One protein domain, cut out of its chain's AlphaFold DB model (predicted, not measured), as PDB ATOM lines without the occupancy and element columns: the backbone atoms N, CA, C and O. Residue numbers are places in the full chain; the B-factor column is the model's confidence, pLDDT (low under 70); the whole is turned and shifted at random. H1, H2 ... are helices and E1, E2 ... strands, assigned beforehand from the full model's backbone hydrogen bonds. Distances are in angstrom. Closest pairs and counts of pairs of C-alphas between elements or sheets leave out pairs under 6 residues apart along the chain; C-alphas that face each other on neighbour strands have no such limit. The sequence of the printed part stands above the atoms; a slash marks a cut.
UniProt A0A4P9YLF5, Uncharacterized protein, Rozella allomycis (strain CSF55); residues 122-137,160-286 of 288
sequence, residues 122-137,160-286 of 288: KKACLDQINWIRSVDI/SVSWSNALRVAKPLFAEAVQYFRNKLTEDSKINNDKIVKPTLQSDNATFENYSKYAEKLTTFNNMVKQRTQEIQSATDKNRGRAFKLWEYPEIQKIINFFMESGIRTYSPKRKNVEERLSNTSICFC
ATOM      1  N   LYS A 122      18.515 -32.201 -42.485       94.50
ATOM      2  CA  LYS A 122      18.113 -31.884 -41.115       94.50
ATOM      3  C   LYS A 122      18.871 -30.695 -40.556       94.50
ATOM      4  O   LYS A 122      18.253 -29.785 -40.003       94.50
ATOM      5  N   LYS A 123      20.189 -30.679 -40.733       92.94
ATOM      6  CA  LYS A 123      21.027 -29.555 -40.326       92.94
ATOM      7  C   LYS A 123      20.619 -28.274 -41.052       92.94
ATOM      8  O   LYS A 123      20.375 -27.278 -40.387       92.94
ATOM      9  N   ALA A 124      20.462 -28.313 -42.375       90.62
ATOM     10  CA  ALA A 124      20.052 -27.148 -43.159       90.62
ATOM     11  C   ALA A 124      18.692 -26.583 -42.706       90.62
ATOM     12  O   ALA A 124      18.537 -25.370 -42.578       90.62
ATOM     13  N   CYS A 125      17.729 -27.460 -42.406       91.12
ATOM     14  CA  CYS A 125      16.424 -27.074 -41.873       91.12
ATOM     15  C   CYS A 125      16.547 -26.363 -40.517       91.12
ATOM     16  O   CYS A 125      16.013 -25.267 -40.333       91.12
ATOM     17  N   LEU A 126      17.288 -26.962 -39.578       90.50
ATOM     18  CA  LEU A 126      17.507 -26.398 -38.246       90.50
ATOM     19  C   LEU A 126      18.278 -25.080 -38.302       90.50
ATOM     20  O   LEU A 126      17.898 -24.128 -37.622       90.50
ATOM     21  N   ASP A 127      19.316 -25.001 -39.131       87.81
ATOM     22  CA  ASP A 127      20.067 -23.772 -39.356       87.81
ATOM     23  C   ASP A 127      19.110 -22.686 -39.843       87.81
ATOM     24  O   ASP A 127      19.022 -21.628 -39.224       87.81
ATOM     25  N   GLN A 128      18.311 -22.959 -40.877       85.12
ATOM     26  CA  GLN A 128      17.338 -22.000 -41.393       85.12
ATOM     27  C   GLN A 128      16.343 -21.533 -40.318       85.12
ATOM     28  O   GLN A 128      16.094 -20.333 -40.213       85.12
ATOM     29  N   ILE A 129      15.804 -22.439 -39.495       88.12
ATOM     30  CA  ILE A 129      14.935 -22.078 -38.363       88.12
ATOM     31  C   ILE A 129      15.683 -21.166 -37.376       88.12
ATOM     32  O   ILE A 129      15.153 -20.138 -36.951       88.12
ATOM     33  N   ASN A 130      16.935 -21.480 -37.049       85.00
ATOM     34  CA  ASN A 130      17.758 -20.675 -36.148       85.00
ATOM     35  C   ASN A 130      18.119 -19.296 -36.728       85.00
ATOM     36  O   ASN A 130      18.323 -18.350 -35.967       85.00
ATOM     37  N   TRP A 131      18.124 -19.141 -38.054       79.44
ATOM     38  CA  TRP A 131      18.316 -17.854 -38.736       79.44
ATOM     39  C   TRP A 131      17.107 -16.911 -38.653       79.44
ATOM     40  O   TRP A 131      17.216 -15.745 -39.045       79.44
ATOM     41  N   ILE A 132      15.963 -17.362 -38.125       77.56
ATOM     42  CA  ILE A 132      14.810 -16.490 -37.875       77.56
ATOM     43  C   ILE A 132      15.188 -15.462 -36.822       77.56
ATOM     44  O   ILE A 132      15.587 -15.812 -35.710       77.56
ATOM     45  N   ARG A 133      15.025 -14.189 -37.166       71.94
ATOM     46  CA  ARG A 133      15.298 -13.052 -36.290       71.94
ATOM     47  C   ARG A 133      14.213 -11.998 -36.461       71.94
ATOM     48  O   ARG A 133      13.568 -11.909 -37.507       71.94
ATOM     49  N   SER A 134      13.988 -11.199 -35.423       63.59
ATOM     50  CA  SER A 134      13.173  -9.993 -35.557       63.59
ATOM     51  C   SER A 134      13.850  -9.075 -36.571       63.59
ATOM     52  O   SER A 134      15.065  -8.880 -36.475       63.59
ATOM     53  N   VAL A 135      13.102  -8.519 -37.531       58.03
ATOM     54  CA  VAL A 135      13.657  -7.511 -38.445       58.03
ATOM     55  C   VAL A 135      14.242  -6.381 -37.605       58.03
ATOM     56  O   VAL A 135      13.584  -5.893 -36.687       58.03
ATOM     57  N   ASP A 136      15.498  -6.032 -37.885       52.62
ATOM     58  CA  ASP A 136      16.254  -5.072 -37.096       52.62
ATOM     59  C   ASP A 136      15.537  -3.724 -37.088       52.62
ATOM     60  O   ASP A 136      15.445  -3.011 -38.089       52.62
ATOM     61  N   ILE A 137      14.997  -3.390 -35.924       48.53
ATOM     62  CA  ILE A 137      14.236  -2.168 -35.719       48.53
ATOM     63  C   ILE A 137      15.165  -0.940 -35.701       48.53
ATOM     64  O   ILE A 137      14.707   0.201 -35.722       48.53
ATOM     65  N   SER A 160      10.809  12.032 -23.286       43.28
ATOM     66  CA  SER A 160      10.063  11.500 -24.426       43.28
ATOM     67  C   SER A 160      10.808  10.273 -24.956       43.28
ATOM     68  O   SER A 160      11.914  10.347 -25.492       43.28
ATOM     69  N   VAL A 161      10.232   9.091 -24.750       50.69
ATOM     70  CA  VAL A 161      10.788   7.857 -25.311       50.69
ATOM     71  C   VAL A 161      10.423   7.833 -26.795       50.69
ATOM     72  O   VAL A 161       9.258   7.665 -27.151       50.69
ATOM     73  N   SER A 162      11.401   8.040 -27.679       59.25
ATOM     74  CA  SER A 162      11.210   7.863 -29.124       59.25
ATOM     75  C   SER A 162      10.750   6.430 -29.435       59.25
ATOM     76  O   SER A 162      11.119   5.487 -28.736       59.25
ATOM     77  N   TRP A 163       9.982   6.238 -30.515       60.41
ATOM     78  CA  TRP A 163       9.561   4.903 -30.981       60.41
ATOM     79  C   TRP A 163      10.764   3.948 -31.102       60.41
ATOM     80  O   TRP A 163      10.697   2.815 -30.639       60.41
ATOM     81  N   SER A 164      11.907   4.435 -31.599       61.25
ATOM     82  CA  SER A 164      13.169   3.683 -31.653       61.25
ATOM     83  C   SER A 164      13.669   3.211 -30.279       61.25
ATOM     84  O   SER A 164      14.065   2.055 -30.131       61.25
ATOM     85  N   ASN A 165      13.596   4.057 -29.247       62.28
ATOM     86  CA  ASN A 165      13.953   3.672 -27.882       62.28
ATOM     87  C   ASN A 165      12.965   2.655 -27.302       62.28
ATOM     88  O   ASN A 165      13.396   1.688 -26.680       62.28
ATOM     89  N   ALA A 166      11.665   2.820 -27.546       65.06
ATOM     90  CA  ALA A 166      10.656   1.862 -27.103       65.06
ATOM     91  C   ALA A 166      10.847   0.476 -27.736       65.06
ATOM     92  O   ALA A 166      10.757  -0.539 -27.052       65.06
ATOM     93  N   LEU A 167      11.205   0.426 -29.019       66.94
ATOM     94  CA  LEU A 167      11.515  -0.821 -29.724       66.94
ATOM     95  C   LEU A 167      12.781  -1.485 -29.177       66.94
ATOM     96  O   LEU A 167      12.851  -2.710 -29.098       66.94
ATOM     97  N   ARG A 168      13.766  -0.686 -28.743       67.12
ATOM     98  CA  ARG A 168      14.965  -1.188 -28.064       67.12
ATOM     99  C   ARG A 168      14.635  -1.828 -26.714       67.12
ATOM    100  O   ARG A 168      15.229  -2.853 -26.395       67.12
ATOM    101  N   VAL A 169      13.706  -1.257 -25.946       72.19
ATOM    102  CA  VAL A 169      13.271  -1.822 -24.654       72.19
ATOM    103  C   VAL A 169      12.353  -3.037 -24.855       72.19
ATOM    104  O   VAL A 169      12.459  -3.998 -24.103       72.19
ATOM    105  N   ALA A 170      11.544  -3.065 -25.919       74.19
ATOM    106  CA  ALA A 170      10.689  -4.201 -26.283       74.19
ATOM    107  C   ALA A 170      11.448  -5.412 -26.871       74.19
ATOM    108  O   ALA A 170      10.830  -6.436 -27.165       74.19
ATOM    109  N   LYS A 171      12.779  -5.335 -27.045       75.38
ATOM    110  CA  LYS A 171      13.611  -6.419 -27.604       75.38
ATOM    111  C   LYS A 171      13.367  -7.800 -26.971       75.38
ATOM    112  O   LYS A 171      13.252  -8.749 -27.745       75.38
ATOM    113  N   PRO A 172      13.262  -7.955 -25.634       80.81
ATOM    114  CA  PRO A 172      12.978  -9.255 -25.024       80.81
ATOM    115  C   PRO A 172      11.635  -9.842 -25.479       80.81
ATOM    116  O   PRO A 172      11.568 -11.016 -25.822       80.81
ATOM    117  N   LEU A 173      10.599  -9.008 -25.612       81.31
ATOM    118  CA  LEU A 173       9.271  -9.439 -26.064       81.31
ATOM    119  C   LEU A 173       9.275  -9.874 -27.540       81.31
ATOM    120  O   LEU A 173       8.592 -10.820 -27.926       81.31
ATOM    121  N   PHE A 174      10.079  -9.220 -28.384       79.75
ATOM    122  CA  PHE A 174      10.280  -9.681 -29.761       79.75
ATOM    123  C   PHE A 174      11.083 -10.984 -29.826       79.75
ATOM    124  O   PHE A 174      10.831 -11.801 -30.711       79.75
ATOM    125  N   ALA A 175      12.019 -11.208 -28.898       82.88
ATOM    126  CA  ALA A 175      12.750 -12.468 -28.802       82.88
ATOM    127  C   ALA A 175      11.824 -13.637 -28.420       82.88
ATOM    128  O   ALA A 175      11.955 -14.716 -28.997       82.88
ATOM    129  N   GLU A 176      10.844 -13.415 -27.538       87.69
ATOM    130  CA  GLU A 176       9.797 -14.400 -27.222       87.69
ATOM    131  C   GLU A 176       8.964 -14.762 -28.461       87.69
ATOM    132  O   GLU A 176       8.783 -15.943 -28.766       87.69
ATOM    133  N   ALA A 177       8.534 -13.763 -29.239       86.25
ATOM    134  CA  ALA A 177       7.814 -13.996 -30.491       86.25
ATOM    135  C   ALA A 177       8.668 -14.765 -31.519       86.25
ATOM    136  O   ALA A 177       8.189 -15.706 -32.151       86.25
ATOM    137  N   VAL A 178       9.953 -14.417 -31.664       86.50
ATOM    138  CA  VAL A 178      10.903 -15.158 -32.512       86.50
ATOM    139  C   VAL A 178      11.013 -16.615 -32.060       86.50
ATOM    140  O   VAL A 178      10.940 -17.516 -32.897       86.50
ATOM    141  N   GLN A 179      11.143 -16.861 -30.755       89.88
ATOM    142  CA  GLN A 179      11.228 -18.216 -30.218       89.88
ATOM    143  C   GLN A 179       9.942 -19.011 -30.472       89.88
ATOM    144  O   GLN A 179      10.019 -20.179 -30.850       89.88
ATOM    145  N   TYR A 180       8.774 -18.378 -30.346       91.25
ATOM    146  CA  TYR A 180       7.495 -18.993 -30.699       91.25
ATOM    147  C   TYR A 180       7.477 -19.479 -32.158       91.25
ATOM    148  O   TYR A 180       7.163 -20.642 -32.411       91.25
ATOM    149  N   PHE A 181       7.868 -18.637 -33.123       88.06
ATOM    150  CA  PHE A 181       7.889 -19.041 -34.537       88.06
ATOM    151  C   PHE A 181       8.939 -20.118 -34.832       88.06
ATOM    152  O   PHE A 181       8.677 -21.015 -35.634       88.06
ATOM    153  N   ARG A 182      10.097 -20.083 -34.160       89.69
ATOM    154  CA  ARG A 182      11.100 -21.158 -34.251       89.69
ATOM    155  C   ARG A 182      10.544 -22.493 -33.762       89.69
ATOM    156  O   ARG A 182      10.677 -23.497 -34.463       89.69
ATOM    157  N   ASN A 183       9.890 -22.500 -32.600       90.75
ATOM    158  CA  ASN A 183       9.275 -23.700 -32.034       90.75
ATOM    159  C   ASN A 183       8.186 -24.240 -32.965       90.75
ATOM    160  O   ASN A 183       8.231 -25.408 -33.331       90.75
ATOM    161  N   LYS A 184       7.295 -23.365 -33.446       89.62
ATOM    162  CA  LYS A 184       6.225 -23.723 -34.384       89.62
ATOM    163  C   LYS A 184       6.759 -24.411 -35.642       89.62
ATOM    164  O   LYS A 184       6.254 -25.452 -36.036       89.62
ATOM    165  N   LEU A 185       7.814 -23.876 -36.257       88.50
ATOM    166  CA  LEU A 185       8.415 -24.493 -37.445       88.50
ATOM    167  C   LEU A 185       9.146 -25.800 -37.146       88.50
ATOM    168  O   LEU A 185       9.144 -26.723 -37.961       88.50
ATOM    169  N   THR A 186       9.767 -25.890 -35.974       89.12
ATOM    170  CA  THR A 186      10.402 -27.126 -35.516       89.12
ATOM    171  C   THR A 186       9.357 -28.227 -35.307       89.12
ATOM    172  O   THR A 186       9.567 -29.363 -35.729       89.12
ATOM    173  N   GLU A 187       8.204 -27.888 -34.733       88.75
ATOM    174  CA  GLU A 187       7.064 -28.793 -34.559       88.75
ATOM    175  C   GLU A 187       6.431 -29.183 -35.900       88.75
ATOM    176  O   GLU A 187       6.278 -30.374 -36.174       88.75
ATOM    177  N   ASP A 188       6.149 -28.206 -36.770       85.94
ATOM    178  CA  ASP A 188       5.573 -28.426 -38.104       85.94
ATOM    179  C   ASP A 188       6.464 -29.341 -38.960       85.94
ATOM    180  O   ASP A 188       5.972 -30.205 -39.690       85.94
ATOM    181  N   SER A 189       7.788 -29.183 -38.853       85.12
ATOM    182  CA  SER A 189       8.753 -30.034 -39.556       85.12
ATOM    183  C   SER A 189       8.877 -31.434 -38.955       85.12
ATOM    184  O   SER A 189       9.384 -32.319 -39.638       85.12
ATOM    185  N   LYS A 190       8.427 -31.663 -37.709       86.50
ATOM    186  CA  LYS A 190       8.548 -32.924 -36.941       86.50
ATOM    187  C   LYS A 190       9.980 -33.454 -36.789       86.50
ATOM    188  O   LYS A 190      10.183 -34.611 -36.427       86.50
ATOM    189  N   ILE A 191      10.987 -32.619 -37.035       83.44
ATOM    190  CA  ILE A 191      12.386 -33.041 -37.195       83.44
ATOM    191  C   ILE A 191      13.042 -33.569 -35.910       83.44
ATOM    192  O   ILE A 191      14.032 -34.309 -35.948       83.44
ATOM    193  N   ASN A 192      12.469 -33.204 -34.762       81.56
ATOM    194  CA  ASN A 192      12.896 -33.662 -33.441       81.56
ATOM    195  C   ASN A 192      12.376 -35.062 -33.088       81.56
ATOM    196  O   ASN A 192      12.946 -35.705 -32.212       81.56
ATOM    197  N   ASN A 193      11.341 -35.554 -33.778       82.62
ATOM    198  CA  ASN A 193      10.710 -36.845 -33.484       82.62
ATOM    199  C   ASN A 193      11.246 -37.989 -34.361       82.62
ATOM    200  O   ASN A 193      10.872 -39.146 -34.170       82.62
ATOM    201  N   ASP A 194      12.101 -37.680 -35.334       85.38
ATOM    202  CA  ASP A 194      12.630 -38.669 -36.265       85.38
ATOM    203  C   ASP A 194      13.601 -39.631 -35.560       85.38
ATOM    204  O   ASP A 194      14.624 -39.221 -35.005       85.38
ATOM    205  N   LYS A 195      13.321 -40.936 -35.647       85.31
ATOM    206  CA  LYS A 195      14.214 -42.005 -35.185       85.31
ATOM    207  C   LYS A 195      14.787 -42.762 -36.382       85.31
ATOM    208  O   LYS A 195      14.254 -43.788 -36.798       85.31
ATOM    209  N   ILE A 196      15.888 -42.253 -36.931       90.31
ATOM    210  CA  ILE A 196      16.598 -42.886 -38.048       90.31
ATOM    211  C   ILE A 196      17.687 -43.805 -37.492       90.31
ATOM    212  O   ILE A 196      18.784 -43.365 -37.162       90.31
ATOM    213  N   VAL A 197      17.366 -45.092 -37.358       90.00
ATOM    214  CA  VAL A 197      18.310 -46.124 -36.907       90.00
ATOM    215  C   VAL A 197      18.458 -47.168 -38.003       90.00
ATOM    216  O   VAL A 197      17.486 -47.835 -38.360       90.00
ATOM    217  N   LYS A 198      19.678 -47.307 -38.531       92.25
ATOM    218  CA  LYS A 198      19.988 -48.267 -39.592       92.25
ATOM    219  C   LYS A 198      19.762 -49.704 -39.091       92.25
ATOM    220  O   LYS A 198      20.295 -50.061 -38.037       92.25
ATOM    221  N   PRO A 199      19.018 -50.548 -39.827       93.44
ATOM    222  CA  PRO A 199      18.864 -51.955 -39.482       93.44
ATOM    223  C   PRO A 199      20.199 -52.709 -39.508       93.44
ATOM    224  O   PRO A 199      21.019 -52.519 -40.411       93.44
ATOM    225  N   THR A 200      20.381 -53.646 -38.578       91.38
ATOM    226  CA  THR A 200      21.570 -54.511 -38.487       91.38
ATOM    227  C   THR A 200      21.213 -55.979 -38.699       91.38
ATOM    228  O   THR A 200      20.174 -56.446 -38.225       91.38
ATOM    229  N   LEU A 201      22.096 -56.723 -39.363       91.06
ATOM    230  CA  LEU A 201      22.018 -58.179 -39.443       91.06
ATOM    231  C   LEU A 201      22.518 -58.783 -38.121       91.06
ATOM    232  O   LEU A 201      23.607 -58.446 -37.673       91.06
ATOM    233  N   GLN A 202      21.730 -59.655 -37.489       79.19
ATOM    234  CA  GLN A 202      22.053 -60.237 -36.176       79.19
ATOM    235  C   GLN A 202      22.585 -61.677 -36.270       79.19
ATOM    236  O   GLN A 202      22.109 -62.563 -35.564       79.19
ATOM    237  N   SER A 203      23.518 -61.959 -37.184       79.81
ATOM    238  CA  SER A 203      24.112 -63.297 -37.289       79.81
ATOM    239  C   SER A 203      25.417 -63.294 -38.078       79.81
ATOM    240  O   SER A 203      25.428 -62.879 -39.236       79.81
ATOM    241  N   ASP A 204      26.471 -63.851 -37.480       74.06
ATOM    242  CA  ASP A 204      27.784 -64.013 -38.121       74.06
ATOM    243  C   ASP A 204      27.780 -65.107 -39.212       74.06
ATOM    244  O   ASP A 204      28.576 -65.063 -40.144       74.06
ATOM    245  N   ASN A 205      26.834 -66.060 -39.153       83.25
ATOM    246  CA  ASN A 205      26.643 -67.145 -40.130       83.25
ATOM    247  C   ASN A 205      25.217 -67.138 -40.709       83.25
ATOM    248  O   ASN A 205      24.505 -68.148 -40.701       83.25
ATOM    249  N   ALA A 206      24.774 -65.976 -41.189       90.25
ATOM    250  CA  ALA A 206      23.411 -65.769 -41.664       90.25
ATOM    251  C   ALA A 206      23.010 -66.719 -42.812       90.25
ATOM    252  O   ALA A 206      23.742 -66.881 -43.790       90.25
ATOM    253  N   THR A 207      21.825 -67.324 -42.718       93.94
ATOM    254  CA  THR A 207      21.204 -68.127 -43.789       93.94
ATOM    255  C   THR A 207      20.777 -67.256 -44.971       93.94
ATOM    256  O   THR A 207      20.770 -66.027 -44.872       93.94
ATOM    257  N   PHE A 208      20.383 -67.878 -46.087       93.62
ATOM    258  CA  PHE A 208      19.749 -67.151 -47.194       93.62
ATOM    259  C   PHE A 208      18.543 -66.334 -46.711       93.62
ATOM    260  O   PHE A 208      18.471 -65.130 -46.933       93.62
ATOM    261  N   GLU A 209      17.656 -66.974 -45.950       94.00
ATOM    262  CA  GLU A 209      16.449 -66.357 -45.395       94.00
ATOM    263  C   GLU A 209      16.754 -65.147 -44.493       94.00
ATOM    264  O   GLU A 209      16.046 -64.138 -44.530       94.00
ATOM    265  N   ASN A 210      17.834 -65.213 -43.706       94.94
ATOM    266  CA  ASN A 210      18.271 -64.086 -42.883       94.94
ATOM    267  C   ASN A 210      18.675 -62.885 -43.751       94.94
ATOM    268  O   ASN A 210      18.289 -61.756 -43.442       94.94
ATOM    269  N   TYR A 211      19.420 -63.118 -44.838       95.12
ATOM    270  CA  TYR A 211      19.774 -62.062 -45.785       95.12
ATOM    271  C   TYR A 211      18.553 -61.520 -46.535       95.12
ATOM    272  O   TYR A 211      18.459 -60.306 -46.692       95.12
ATOM    273  N   SER A 212      17.600 -62.368 -46.928       94.50
ATOM    274  CA  SER A 212      16.354 -61.945 -47.587       94.50
ATOM    275  C   SER A 212      15.551 -60.991 -46.713       94.50
ATOM    276  O   SER A 212      15.292 -59.853 -47.105       94.50
ATOM    277  N   LYS A 213      15.277 -61.388 -45.468       95.19
ATOM    278  CA  LYS A 213      14.599 -60.526 -44.487       95.19
ATOM    279  C   LYS A 213      15.370 -59.241 -44.210       95.19
ATOM    280  O   LYS A 213      14.778 -58.191 -43.962       95.19
ATOM    281  N   TYR A 214      16.698 -59.310 -44.199       96.00
ATOM    282  CA  TYR A 214      17.524 -58.132 -43.983       96.00
ATOM    283  C   TYR A 214      17.481 -57.163 -45.173       96.00
ATOM    284  O   TYR A 214      17.352 -55.957 -44.964       96.00
ATOM    285  N   ALA A 215      17.506 -57.675 -46.405       96.44
ATOM    286  CA  ALA A 215      17.361 -56.886 -47.625       96.44
ATOM    287  C   ALA A 215      16.009 -56.158 -47.678       96.44
ATOM    288  O   ALA A 215      15.961 -54.974 -48.012       96.44
ATOM    289  N   GLU A 216      14.923 -56.828 -47.290       96.12
ATOM    290  CA  GLU A 216      13.594 -56.215 -47.184       96.12
ATOM    291  C   GLU A 216      13.591 -55.063 -46.175       96.12
ATOM    292  O   GLU A 216      13.200 -53.944 -46.510       96.12
ATOM    293  N   LYS A 217      14.118 -55.297 -44.964       96.31
ATOM    294  CA  LYS A 217      14.238 -54.256 -43.930       96.31
ATOM    295  C   LYS A 217      15.044 -53.051 -44.416       96.31
ATOM    296  O   LYS A 217      14.635 -51.918 -44.168       96.31
ATOM    297  N   LEU A 218      16.167 -53.277 -45.101       97.44
ATOM    298  CA  LEU A 218      16.975 -52.200 -45.678       97.44
ATOM    299  C   LEU A 218      16.230 -51.456 -46.786       97.44
ATOM    300  O   LEU A 218      16.292 -50.236 -46.840       97.44
ATOM    301  N   THR A 219      15.490 -52.160 -47.639       97.56
ATOM    302  CA  THR A 219      14.710 -51.539 -48.718       97.56
ATOM    303  C   THR A 219      13.633 -50.613 -48.152       97.56
ATOM    304  O   THR A 219      13.532 -49.454 -48.556       97.56
ATOM    305  N   THR A 220      12.867 -51.085 -47.163       97.12
ATOM    306  CA  THR A 220      11.871 -50.263 -46.463       97.12
ATOM    307  C   THR A 220      12.523 -49.071 -45.767       97.12
ATOM    308  O   THR A 220      12.035 -47.948 -45.895       97.12
ATOM    309  N   PHE A 221      13.644 -49.292 -45.075       97.75
ATOM    310  CA  PHE A 221      14.396 -48.229 -44.413       97.75
ATOM    311  C   PHE A 221      14.876 -47.163 -45.409       97.75
ATOM    312  O   PHE A 221      14.624 -45.980 -45.200       97.75
ATOM    313  N   ASN A 222      15.492 -47.570 -46.521       98.19
ATOM    314  CA  ASN A 222      16.000 -46.663 -47.550       98.19
ATOM    315  C   ASN A 222      14.873 -45.812 -48.146       98.19
ATOM    316  O   ASN A 222      15.013 -44.594 -48.266       98.19
ATOM    317  N   ASN A 223      13.727 -46.421 -48.458       97.56
ATOM    318  CA  ASN A 223      12.568 -45.695 -48.972       97.56
ATOM    319  C   ASN A 223      12.027 -44.680 -47.955       97.56
ATOM    320  O   ASN A 223      11.793 -43.527 -48.312       97.56
ATOM    321  N   MET A 224      11.900 -45.082 -46.688       96.69
ATOM    322  CA  MET A 224      11.464 -44.202 -45.602       96.69
ATOM    323  C   MET A 224      12.416 -43.010 -45.422       96.69
ATOM    324  O   MET A 224      11.960 -41.870 -45.387       96.69
ATOM    325  N   VAL A 225      13.733 -43.241 -45.338       97.44
ATOM    326  CA  VAL A 225      14.726 -42.162 -45.165       97.44
ATOM    327  C   VAL A 225      14.727 -41.226 -46.370       97.44
ATOM    328  O   VAL A 225      14.753 -40.006 -46.201       97.44
ATOM    329  N   LYS A 226      14.651 -41.771 -47.589       97.31
ATOM    330  CA  LYS A 226      14.579 -40.979 -48.821       97.31
ATOM    331  C   LYS A 226      13.354 -40.066 -48.826       97.31
ATOM    332  O   LYS A 226      13.504 -38.866 -49.042       97.31
ATOM    333  N   GLN A 227      12.171 -40.617 -48.558       96.12
ATOM    334  CA  GLN A 227      10.935 -39.840 -48.491       96.12
ATOM    335  C   GLN A 227      11.033 -38.763 -47.409       96.12
ATOM    336  O   GLN A 227      10.765 -37.591 -47.667       96.12
ATOM    337  N   ARG A 228      11.495 -39.134 -46.213       95.44
ATOM    338  CA  ARG A 228      11.607 -38.196 -45.097       95.44
ATOM    339  C   ARG A 228      12.579 -37.053 -45.384       95.44
ATOM    340  O   ARG A 228      12.309 -35.907 -45.034       95.44
ATOM    341  N   THR A 229      13.681 -37.347 -46.070       96.19
ATOM    342  CA  THR A 229      14.646 -36.335 -46.527       96.19
ATOM    343  C   THR A 229      13.978 -35.323 -47.460       96.19
ATOM    344  O   THR A 229      14.142 -34.120 -47.273       96.19
ATOM    345  N   GLN A 230      13.172 -35.791 -48.418       95.50
ATOM    346  CA  GLN A 230      12.435 -34.924 -49.344       95.50
ATOM    347  C   GLN A 230      11.381 -34.065 -48.632       95.50
ATOM    348  O   GLN A 230      11.219 -32.890 -48.968       95.50
ATOM    349  N   GLU A 231      10.685 -34.615 -47.635       93.31
ATOM    350  CA  GLU A 231       9.730 -33.861 -46.813       93.31
ATOM    351  C   GLU A 231      10.415 -32.717 -46.056       93.31
ATOM    352  O   GLU A 231       9.923 -31.588 -46.073       93.31
ATOM    353  N   ILE A 232      11.572 -32.983 -45.436       92.88
ATOM    354  CA  ILE A 232      12.356 -31.964 -44.721       92.88
ATOM    355  C   ILE A 232      12.856 -30.893 -45.690       92.88
ATOM    356  O   ILE A 232      12.735 -29.705 -45.392       92.88
ATOM    357  N   GLN A 233      13.377 -31.282 -46.854       92.75
ATOM    358  CA  GLN A 233      13.821 -30.335 -47.882       92.75
ATOM    359  C   GLN A 233      12.667 -29.446 -48.356       92.75
ATOM    360  O   GLN A 233      12.780 -28.226 -48.318       92.75
ATOM    361  N   SER A 234      11.511 -30.036 -48.667       90.12
ATOM    362  CA  SER A 234      10.320 -29.292 -49.097       90.12
ATOM    363  C   SER A 234       9.818 -28.327 -48.018       90.12
ATOM    364  O   SER A 234       9.441 -27.192 -48.315       90.12
ATOM    365  N   ALA A 235       9.821 -28.752 -46.750       86.81
ATOM    366  CA  ALA A 235       9.463 -27.890 -45.627       86.81
ATOM    367  C   ALA A 235      10.468 -26.740 -45.452       86.81
ATOM    368  O   ALA A 235      10.073 -25.606 -45.178       86.81
ATOM    369  N   THR A 236      11.756 -27.018 -45.642       87.00
ATOM    370  CA  THR A 236      12.838 -26.030 -45.582       87.00
ATOM    371  C   THR A 236      12.666 -24.981 -46.682       87.00
ATOM    372  O   THR A 236      12.576 -23.789 -46.384       87.00
ATOM    373  N   ASP A 237      12.471 -25.413 -47.927       85.50
ATOM    374  CA  ASP A 237      12.265 -24.530 -49.077       85.50
ATOM    375  C   ASP A 237      10.989 -23.693 -48.954       85.50
ATOM    376  O   ASP A 237      11.022 -22.485 -49.179       85.50
ATOM    377  N   LYS A 238       9.873 -24.283 -48.502       82.94
ATOM    378  CA  LYS A 238       8.617 -23.547 -48.258       82.94
ATOM    379  C   LYS A 238       8.785 -22.429 -47.229       82.94
ATOM    380  O   LYS A 238       8.119 -21.398 -47.307       82.94
ATOM    381  N   ASN A 239       9.636 -22.644 -46.231       76.88
ATOM    382  CA  ASN A 239       9.899 -21.647 -45.204       76.88
ATOM    383  C   ASN A 239      10.991 -20.656 -45.619       76.88
ATOM    384  O   ASN A 239      11.193 -19.656 -44.935       76.88
ATOM    385  N   ARG A 240      11.697 -20.884 -46.731       75.62
ATOM    386  CA  ARG A 240      12.796 -20.021 -47.161       75.62
ATOM    387  C   ARG A 240      12.252 -18.657 -47.570       75.62
ATOM    388  O   ARG A 240      11.382 -18.548 -48.424       75.62
ATOM    389  N   GLY A 241      12.749 -17.601 -46.926       66.69
ATOM    390  CA  GLY A 241      12.306 -16.226 -47.192       66.69
ATOM    391  C   GLY A 241      10.900 -15.891 -46.677       66.69
ATOM    392  O   GLY A 241      10.391 -14.811 -46.974       66.69
ATOM    393  N   ARG A 242      10.265 -16.768 -45.887       72.50
ATOM    394  CA  ARG A 242       8.952 -16.484 -45.296       72.50
ATOM    395  C   ARG A 242       9.044 -15.370 -44.241       72.50
ATOM    396  O   ARG A 242       9.870 -15.400 -43.334       72.50
ATOM    397  N   ALA A 243       8.168 -14.381 -44.339       72.12
ATOM    398  CA  ALA A 243       8.014 -13.353 -43.317       72.12
ATOM    399  C   ALA A 243       6.799 -13.698 -42.448       72.12
ATOM    400  O   ALA A 243       5.681 -13.758 -42.955       72.12
ATOM    401  N   PHE A 244       7.014 -13.926 -41.157       77.56
ATOM    402  CA  PHE A 244       5.943 -14.056 -40.172       77.56
ATOM    403  C   PHE A 244       5.505 -12.673 -39.736       77.56
ATOM    404  O   PHE A 244       6.339 -11.819 -39.435       77.56
ATOM    405  N   LYS A 245       4.202 -12.424 -39.693       78.38
ATOM    406  CA  LYS A 245       3.708 -11.169 -39.129       78.38
ATOM    407  C   LYS A 245       3.742 -11.275 -37.616       78.38
ATOM    408  O   LYS A 245       3.294 -12.269 -37.060       78.38
ATOM    409  N   LEU A 246       4.232 -10.239 -36.937       77.06
ATOM    410  CA  LEU A 246       4.247 -10.224 -35.473       77.06
ATOM    411  C   LEU A 246       2.827 -10.390 -34.899       77.06
ATOM    412  O   LEU A 246       2.649 -10.992 -33.851       77.06
ATOM    413  N   TRP A 247       1.811  -9.934 -35.633       79.44
ATOM    414  CA  TRP A 247       0.398 -10.125 -35.301       79.44
ATOM    415  C   TRP A 247      -0.069 -11.594 -35.274       79.44
ATOM    416  O   TRP A 247      -1.109 -11.890 -34.699       79.44
ATOM    417  N   GLU A 248       0.686 -12.520 -35.873       83.38
ATOM    418  CA  GLU A 248       0.429 -13.968 -35.799       83.38
ATOM    419  C   GLU A 248       0.933 -14.587 -34.481       83.38
ATOM    420  O   GLU A 248       0.702 -15.771 -34.235       83.38
ATOM    421  N   TYR A 249       1.637 -13.818 -33.640       88.69
ATOM    422  CA  TYR A 249       2.076 -14.257 -32.317       88.69
ATOM    423  C   TYR A 249       0.890 -14.244 -31.335       88.69
ATOM    424  O   TYR A 249       0.308 -13.181 -31.110       88.69
ATOM    425  N   PRO A 250       0.536 -15.380 -30.699       90.06
ATOM    426  CA  PRO A 250      -0.649 -15.467 -29.840       90.06
ATOM    427  C   PRO A 250      -0.663 -14.480 -28.668       90.06
ATOM    428  O   PRO A 250      -1.730 -14.056 -28.232       90.06
ATOM    429  N   GLU A 251       0.508 -14.077 -28.173       90.44
ATOM    430  CA  GLU A 251       0.626 -13.149 -27.047       90.44
ATOM    431  C   GLU A 251       0.942 -11.709 -27.484       90.44
ATOM    432  O   GLU A 251       1.464 -10.914 -26.701       90.44
ATOM    433  N   ILE A 252       0.579 -11.333 -28.718       85.12
ATOM    434  CA  ILE A 252       0.758  -9.976 -29.262       85.12
ATOM    435  C   ILE A 252       0.229  -8.875 -28.331       85.12
ATOM    436  O   ILE A 252       0.793  -7.781 -28.273       85.12
ATOM    437  N   GLN A 253      -0.803  -9.167 -27.534       85.62
ATOM    438  CA  GLN A 253      -1.369  -8.216 -26.584       85.62
ATOM    439  C   GLN A 253      -0.378  -7.797 -25.485       85.62
ATOM    440  O   GLN A 253      -0.437  -6.652 -25.042       85.62
ATOM    441  N   LYS A 254       0.574  -8.661 -25.094       86.50
ATOM    442  CA  LYS A 254       1.652  -8.299 -24.155       86.50
ATOM    443  C   LYS A 254       2.539  -7.200 -24.738       86.50
ATOM    444  O   LYS A 254       2.868  -6.237 -24.053       86.50
ATOM    445  N   ILE A 255       2.858  -7.312 -26.028       80.69
ATOM    446  CA  ILE A 255       3.647  -6.319 -26.764       80.69
ATOM    447  C   ILE A 255       2.858  -5.012 -26.877       80.69
ATOM    448  O   ILE A 255       3.379  -3.954 -26.544       80.69
ATOM    449  N   ILE A 256       1.585  -5.072 -27.280       80.06
ATOM    450  CA  ILE A 256       0.722  -3.883 -27.383       80.06
ATOM    451  C   ILE A 256       0.633  -3.159 -26.034       80.06
ATOM    452  O   ILE A 256       0.855  -1.951 -25.984       80.06
ATOM    453  N   ASN A 257       0.357  -3.883 -24.944       82.44
ATOM    454  CA  ASN A 257       0.251  -3.304 -23.604       82.44
ATOM    455  C   ASN A 257       1.569  -2.663 -23.164       82.44
ATOM    456  O   ASN A 257       1.549  -1.531 -22.695       82.44
ATOM    457  N   PHE A 258       2.710  -3.310 -23.425       79.69
ATOM    458  CA  PHE A 258       4.024  -2.726 -23.167       79.69
ATOM    459  C   PHE A 258       4.189  -1.355 -23.847       79.69
ATOM    460  O   PHE A 258       4.604  -0.393 -23.200       79.69
ATOM    461  N   PHE A 259       3.815  -1.219 -25.125       72.31
ATOM    462  CA  PHE A 259       3.887   0.068 -25.835       72.31
ATOM    463  C   PHE A 259       2.880   1.108 -25.309       72.31
ATOM    464  O   PHE A 259       3.185   2.301 -25.323       72.31
ATOM    465  N   MET A 260       1.708   0.674 -24.832       71.12
ATOM    466  CA  MET A 260       0.689   1.555 -24.244       71.12
ATOM    467  C   MET A 260       1.075   2.055 -22.839       71.12
ATOM    468  O   MET A 260       0.816   3.212 -22.512       71.12
ATOM    469  N   GLU A 261       1.705   1.208 -22.020       70.50
ATOM    470  CA  GLU A 261       2.074   1.484 -20.624       70.50
ATOM    471  C   GLU A 261       3.417   2.212 -20.491       70.50
ATOM    472  O   GLU A 261       3.590   3.021 -19.582       70.50
ATOM    473  N   SER A 262       4.345   2.016 -21.437       62.19
ATOM    474  CA  SER A 262       5.681   2.646 -21.440       62.19
ATOM    475  C   SER A 262       5.675   4.170 -21.655       62.19
ATOM    476  O   SER A 262       6.722   4.771 -21.886       62.19
ATOM    477  N   GLY A 263       4.510   4.825 -21.600       52.94
ATOM    478  CA  GLY A 263       4.408   6.281 -21.588       52.94
ATOM    479  C   GLY A 263       4.964   6.963 -22.838       52.94
ATOM    480  O   GLY A 263       5.404   8.108 -22.746       52.94
ATOM    481  N   ILE A 264       4.945   6.297 -24.002       53.06
ATOM    482  CA  ILE A 264       5.336   6.881 -25.294       53.06
ATOM    483  C   ILE A 264       4.318   7.973 -25.641       53.06
ATOM    484  O   ILE A 264       3.363   7.779 -26.390       53.06
ATOM    485  N   ARG A 265       4.497   9.158 -25.055       44.75
ATOM    486  CA  ARG A 265       3.699  10.361 -25.299       44.75
ATOM    487  C   ARG A 265       4.132  11.019 -26.608       44.75
ATOM    488  O   ARG A 265       4.381  12.217 -26.663       44.75
ATOM    489  N   THR A 266       4.214  10.255 -27.691       43.94
ATOM    490  CA  THR A 266       4.159  10.847 -29.027       43.94
ATOM    491  C   THR A 266       2.693  11.120 -29.308       43.94
ATOM    492  O   THR A 266       1.983  10.206 -29.709       43.94
ATOM    493  N   TYR A 267       2.226  12.335 -29.015       43.03
ATOM    494  CA  TYR A 267       0.933  12.842 -29.486       43.03
ATOM    495  C   TYR A 267      -0.204  11.802 -29.398       43.03
ATOM    496  O   TYR A 267      -0.791  11.454 -30.409       43.03
ATOM    497  N   SER A 268      -0.440  11.242 -28.201       42.97
ATOM    498  CA  SER A 268      -1.405  10.156 -27.942       42.97
ATOM    499  C   SER A 268      -1.403   9.080 -29.040       42.97
ATOM    500  O   SER A 268      -2.204   9.169 -29.980       42.97
ATOM    501  N   PRO A 269      -0.540   8.048 -28.979       49.59
ATOM    502  CA  PRO A 269      -0.690   6.944 -29.904       49.59
ATOM    503  C   PRO A 269      -2.036   6.291 -29.573       49.59
ATOM    504  O   PRO A 269      -2.158   5.511 -28.633       49.59
ATOM    505  N   LYS A 270      -3.089   6.651 -30.320       59.91
ATOM    506  CA  LYS A 270      -4.346   5.910 -30.303       59.91
ATOM    507  C   LYS A 270      -3.939   4.462 -30.513       59.91
ATOM    508  O   LYS A 270      -3.175   4.199 -31.436       59.91
ATOM    509  N   ARG A 271      -4.423   3.551 -29.670       62.47
ATOM    510  CA  ARG A 271      -4.157   2.105 -29.743       62.47
ATOM    511  C   ARG A 271      -4.071   1.594 -31.193       62.47
ATOM    512  O   ARG A 271      -3.099   0.945 -31.555       62.47
ATOM    513  N   LYS A 272      -4.987   2.062 -32.050       62.97
ATOM    514  CA  LYS A 272      -5.009   1.865 -33.509       62.97
ATOM    515  C   LYS A 272      -3.659   2.070 -34.231       62.97
ATOM    516  O   LYS A 272      -3.303   1.253 -35.064       62.97
ATOM    517  N   ASN A 273      -2.887   3.109 -33.904       65.00
ATOM    518  CA  ASN A 273      -1.582   3.403 -34.512       65.00
ATOM    519  C   ASN A 273      -0.488   2.412 -34.071       65.00
ATOM    520  O   ASN A 273       0.407   2.094 -34.854       65.00
ATOM    521  N   VAL A 274      -0.530   1.939 -32.818       64.44
ATOM    522  CA  VAL A 274       0.393   0.901 -32.317       64.44
ATOM    523  C   VAL A 274       0.064  -0.430 -32.981       64.44
ATOM    524  O   VAL A 274       0.957  -1.104 -33.486       64.44
ATOM    525  N   GLU A 275      -1.222  -0.768 -33.043       65.06
ATOM    526  CA  GLU A 275      -1.718  -1.975 -33.703       65.06
ATOM    527  C   GLU A 275      -1.362  -1.989 -35.199       65.06
ATOM    528  O   GLU A 275      -0.844  -2.986 -35.690       65.06
ATOM    529  N   GLU A 276      -1.522  -0.867 -35.909       65.75
ATOM    530  CA  GLU A 276      -1.150  -0.723 -37.324       65.75
ATOM    531  C   GLU A 276       0.366  -0.833 -37.570       65.75
ATOM    532  O   GLU A 276       0.816  -1.395 -38.571       65.75
ATOM    533  N   ARG A 277       1.199  -0.324 -36.657       66.62
ATOM    534  CA  ARG A 277       2.661  -0.457 -36.778       66.62
ATOM    535  C   ARG A 277       3.133  -1.880 -36.480       66.62
ATOM    536  O   ARG A 277       4.001  -2.395 -37.188       66.62
ATOM    537  N   LEU A 278       2.565  -2.530 -35.465       66.94
ATOM    538  CA  LEU A 278       2.901  -3.911 -35.116       66.94
ATOM    539  C   LEU A 278       2.363  -4.912 -36.149       66.94
ATOM    540  O   LEU A 278       3.057  -5.878 -36.456       66.94
ATOM    541  N   SER A 279       1.198  -4.663 -36.755       65.56
ATOM    542  CA  SER A 279       0.662  -5.506 -37.836       65.56
ATOM    543  C   SER A 279       1.532  -5.476 -39.098       65.56
ATOM    544  O   SER A 279       1.670  -6.481 -39.797       65.56
ATOM    545  N   ASN A 280       2.201  -4.350 -39.352       65.44
ATOM    546  CA  ASN A 280       3.166  -4.209 -40.438       65.44
ATOM    547  C   ASN A 280       4.574  -4.721 -40.086       65.44
ATOM    548  O   ASN A 280       5.402  -4.883 -40.986       65.44
ATOM    549  N   THR A 281       4.842  -5.026 -38.812       66.50
ATOM    550  CA  THR A 281       6.131  -5.559 -38.361       66.50
ATOM    551  C   THR A 281       6.229  -7.049 -38.683       66.50
ATOM    552  O   THR A 281       5.377  -7.851 -38.293       66.50
ATOM    553  N   SER A 282       7.289  -7.423 -39.396       65.25
ATOM    554  CA  SER A 282       7.572  -8.810 -39.757       65.25
ATOM    555  C   SER A 282       8.758  -9.366 -38.960       65.25
ATOM    556  O   SER A 282       9.721  -8.660 -38.668       65.25
ATOM    557  N   ILE A 283       8.704 -10.657 -38.659       63.75
ATOM    558  CA  ILE A 283       9.821 -11.510 -38.259       63.75
ATOM    559  C   ILE A 283      10.219 -12.293 -39.511       63.75
ATOM    560  O   ILE A 283       9.391 -12.988 -40.093       63.75
ATOM    561  N   CYS A 284      11.461 -12.157 -39.967       62.28
ATOM    562  CA  CYS A 284      11.880 -12.677 -41.268       62.28
ATOM    563  C   CYS A 284      13.040 -13.665 -41.138       62.28
ATOM    564  O   CYS A 284      13.860 -13.580 -40.219       62.28
ATOM    565  N   PHE A 285      13.165 -14.545 -42.133       55.25
ATOM    566  CA  PHE A 285      14.457 -15.136 -42.471       55.25
ATOM    567  C   PHE A 285      15.285 -14.053 -43.160       55.25
ATOM    568  O   PHE A 285      14.980 -13.658 -44.283       55.25
ATOM    569  N   CYS A 286      16.310 -13.540 -42.488       52.88
ATOM    570  CA  CYS A 286      17.268 -12.637 -43.114       52.88
ATOM    571  C   CYS A 286      18.520 -13.452 -43.452       52.88
ATOM    572  O   CYS A 286      19.303 -13.708 -42.534       52.88
TER     573      CYS A 286
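Overview. This is residues 122 to 137 and 160 to 286 of the 288 residues of an uncharacterized protein of Rozella allomycis (strain CSF55) (UniProt A0A4P9YLF5). A small three-stranded sheet of E1, E3 and E2, with H3 over one face, makes the middle of a slender body, and a long arm extends from one end of that body. The arm is a long unnamed stretch, residues 190 to 207, leading outward, and H4, which folds back to the body where H1 packs on both H3 and H4; at the body's other end lie H2, H5 and H6. The printed part has 143 residues, with six named helices and three named strands in the order H1 E1 H2 H3 H4 E2 H5 H6 E3, and is mostly helix; the sheet is antiparallel. It is extended, with a radius of gyration of the C-alphas of 24.0 A, and spans 84 by 22 by 20 A.

Along the chain. The sheet's strands are E1, residues 132 to 134, E3, residues 282 to 285, and E2, residues 243 to 245. H3, residues 171 to 189, is 26.9 A long from first to last C-alpha. H4, residues 208 to 239, is 46.6 A long, from C-alpha 208 at (19.749, -67.151, -47.194) to C-alpha 239 at (9.899, -21.647, -45.204). H1, residues 122 to 130, begins at C-alpha 122, (18.113, -31.884, -41.115). The others are H2, residues 163 to 169, H5, residues 252 to 261, 14.4 A long, and H6, residues 271 to 279.

Arrangement. E3 is the inner strand, antiparallel to E1 at 148 degrees, with N 284 and O 133 at 3.2 A, and to E2 at 156 degrees, with N 283 and O 244 at 2.7 A. H3 is on the sheet, two layers, a helix on one face, at a height over the sheet of 8.5 A; the C-alphas of Arg 133 and Val 178, the closest of E1 and H3, are 6.2 A apart. H1 touches residues 182 to 186 of H3, opposite ways at a shallow tilt of 25 degrees; the closest C-alphas, of Ile 129 and Arg 182, are 5.7 A apart. H1 touches residues 229 to 236 of H4, the same way at a shallow tilt of 24 degrees; the closest C-alphas, of Cys 125 and Thr 236, are 5.3 A apart. H5 touches H6 at a steep tilt of 45 degrees, opposite ways, with the C-alphas of Ile 256 and Val 274 closest at 6.9 A. H2 and H5 are close but not clearly touching, with the C-alphas of Ala 166 and Phe 259 closest at 7.1 A. In H1, H2, H3, H4, H5 and H6 every O i to N i+4 pair is within hydrogen-bond range.

Size, cuts and confidence. The two C-alphas farthest apart, of Asn 205 and Tyr 267, are 84.7 A apart. Residues 138 to 159 are not printed, and C-alphas 137 and 160 are 18.2 A apart across this cut. The link from H3 to H4, 18 residues, is long. Mean pLDDT of the printed part is 79.3; residues 134 to 137, 160 to 168, 241 and 262 to 286 are under 70.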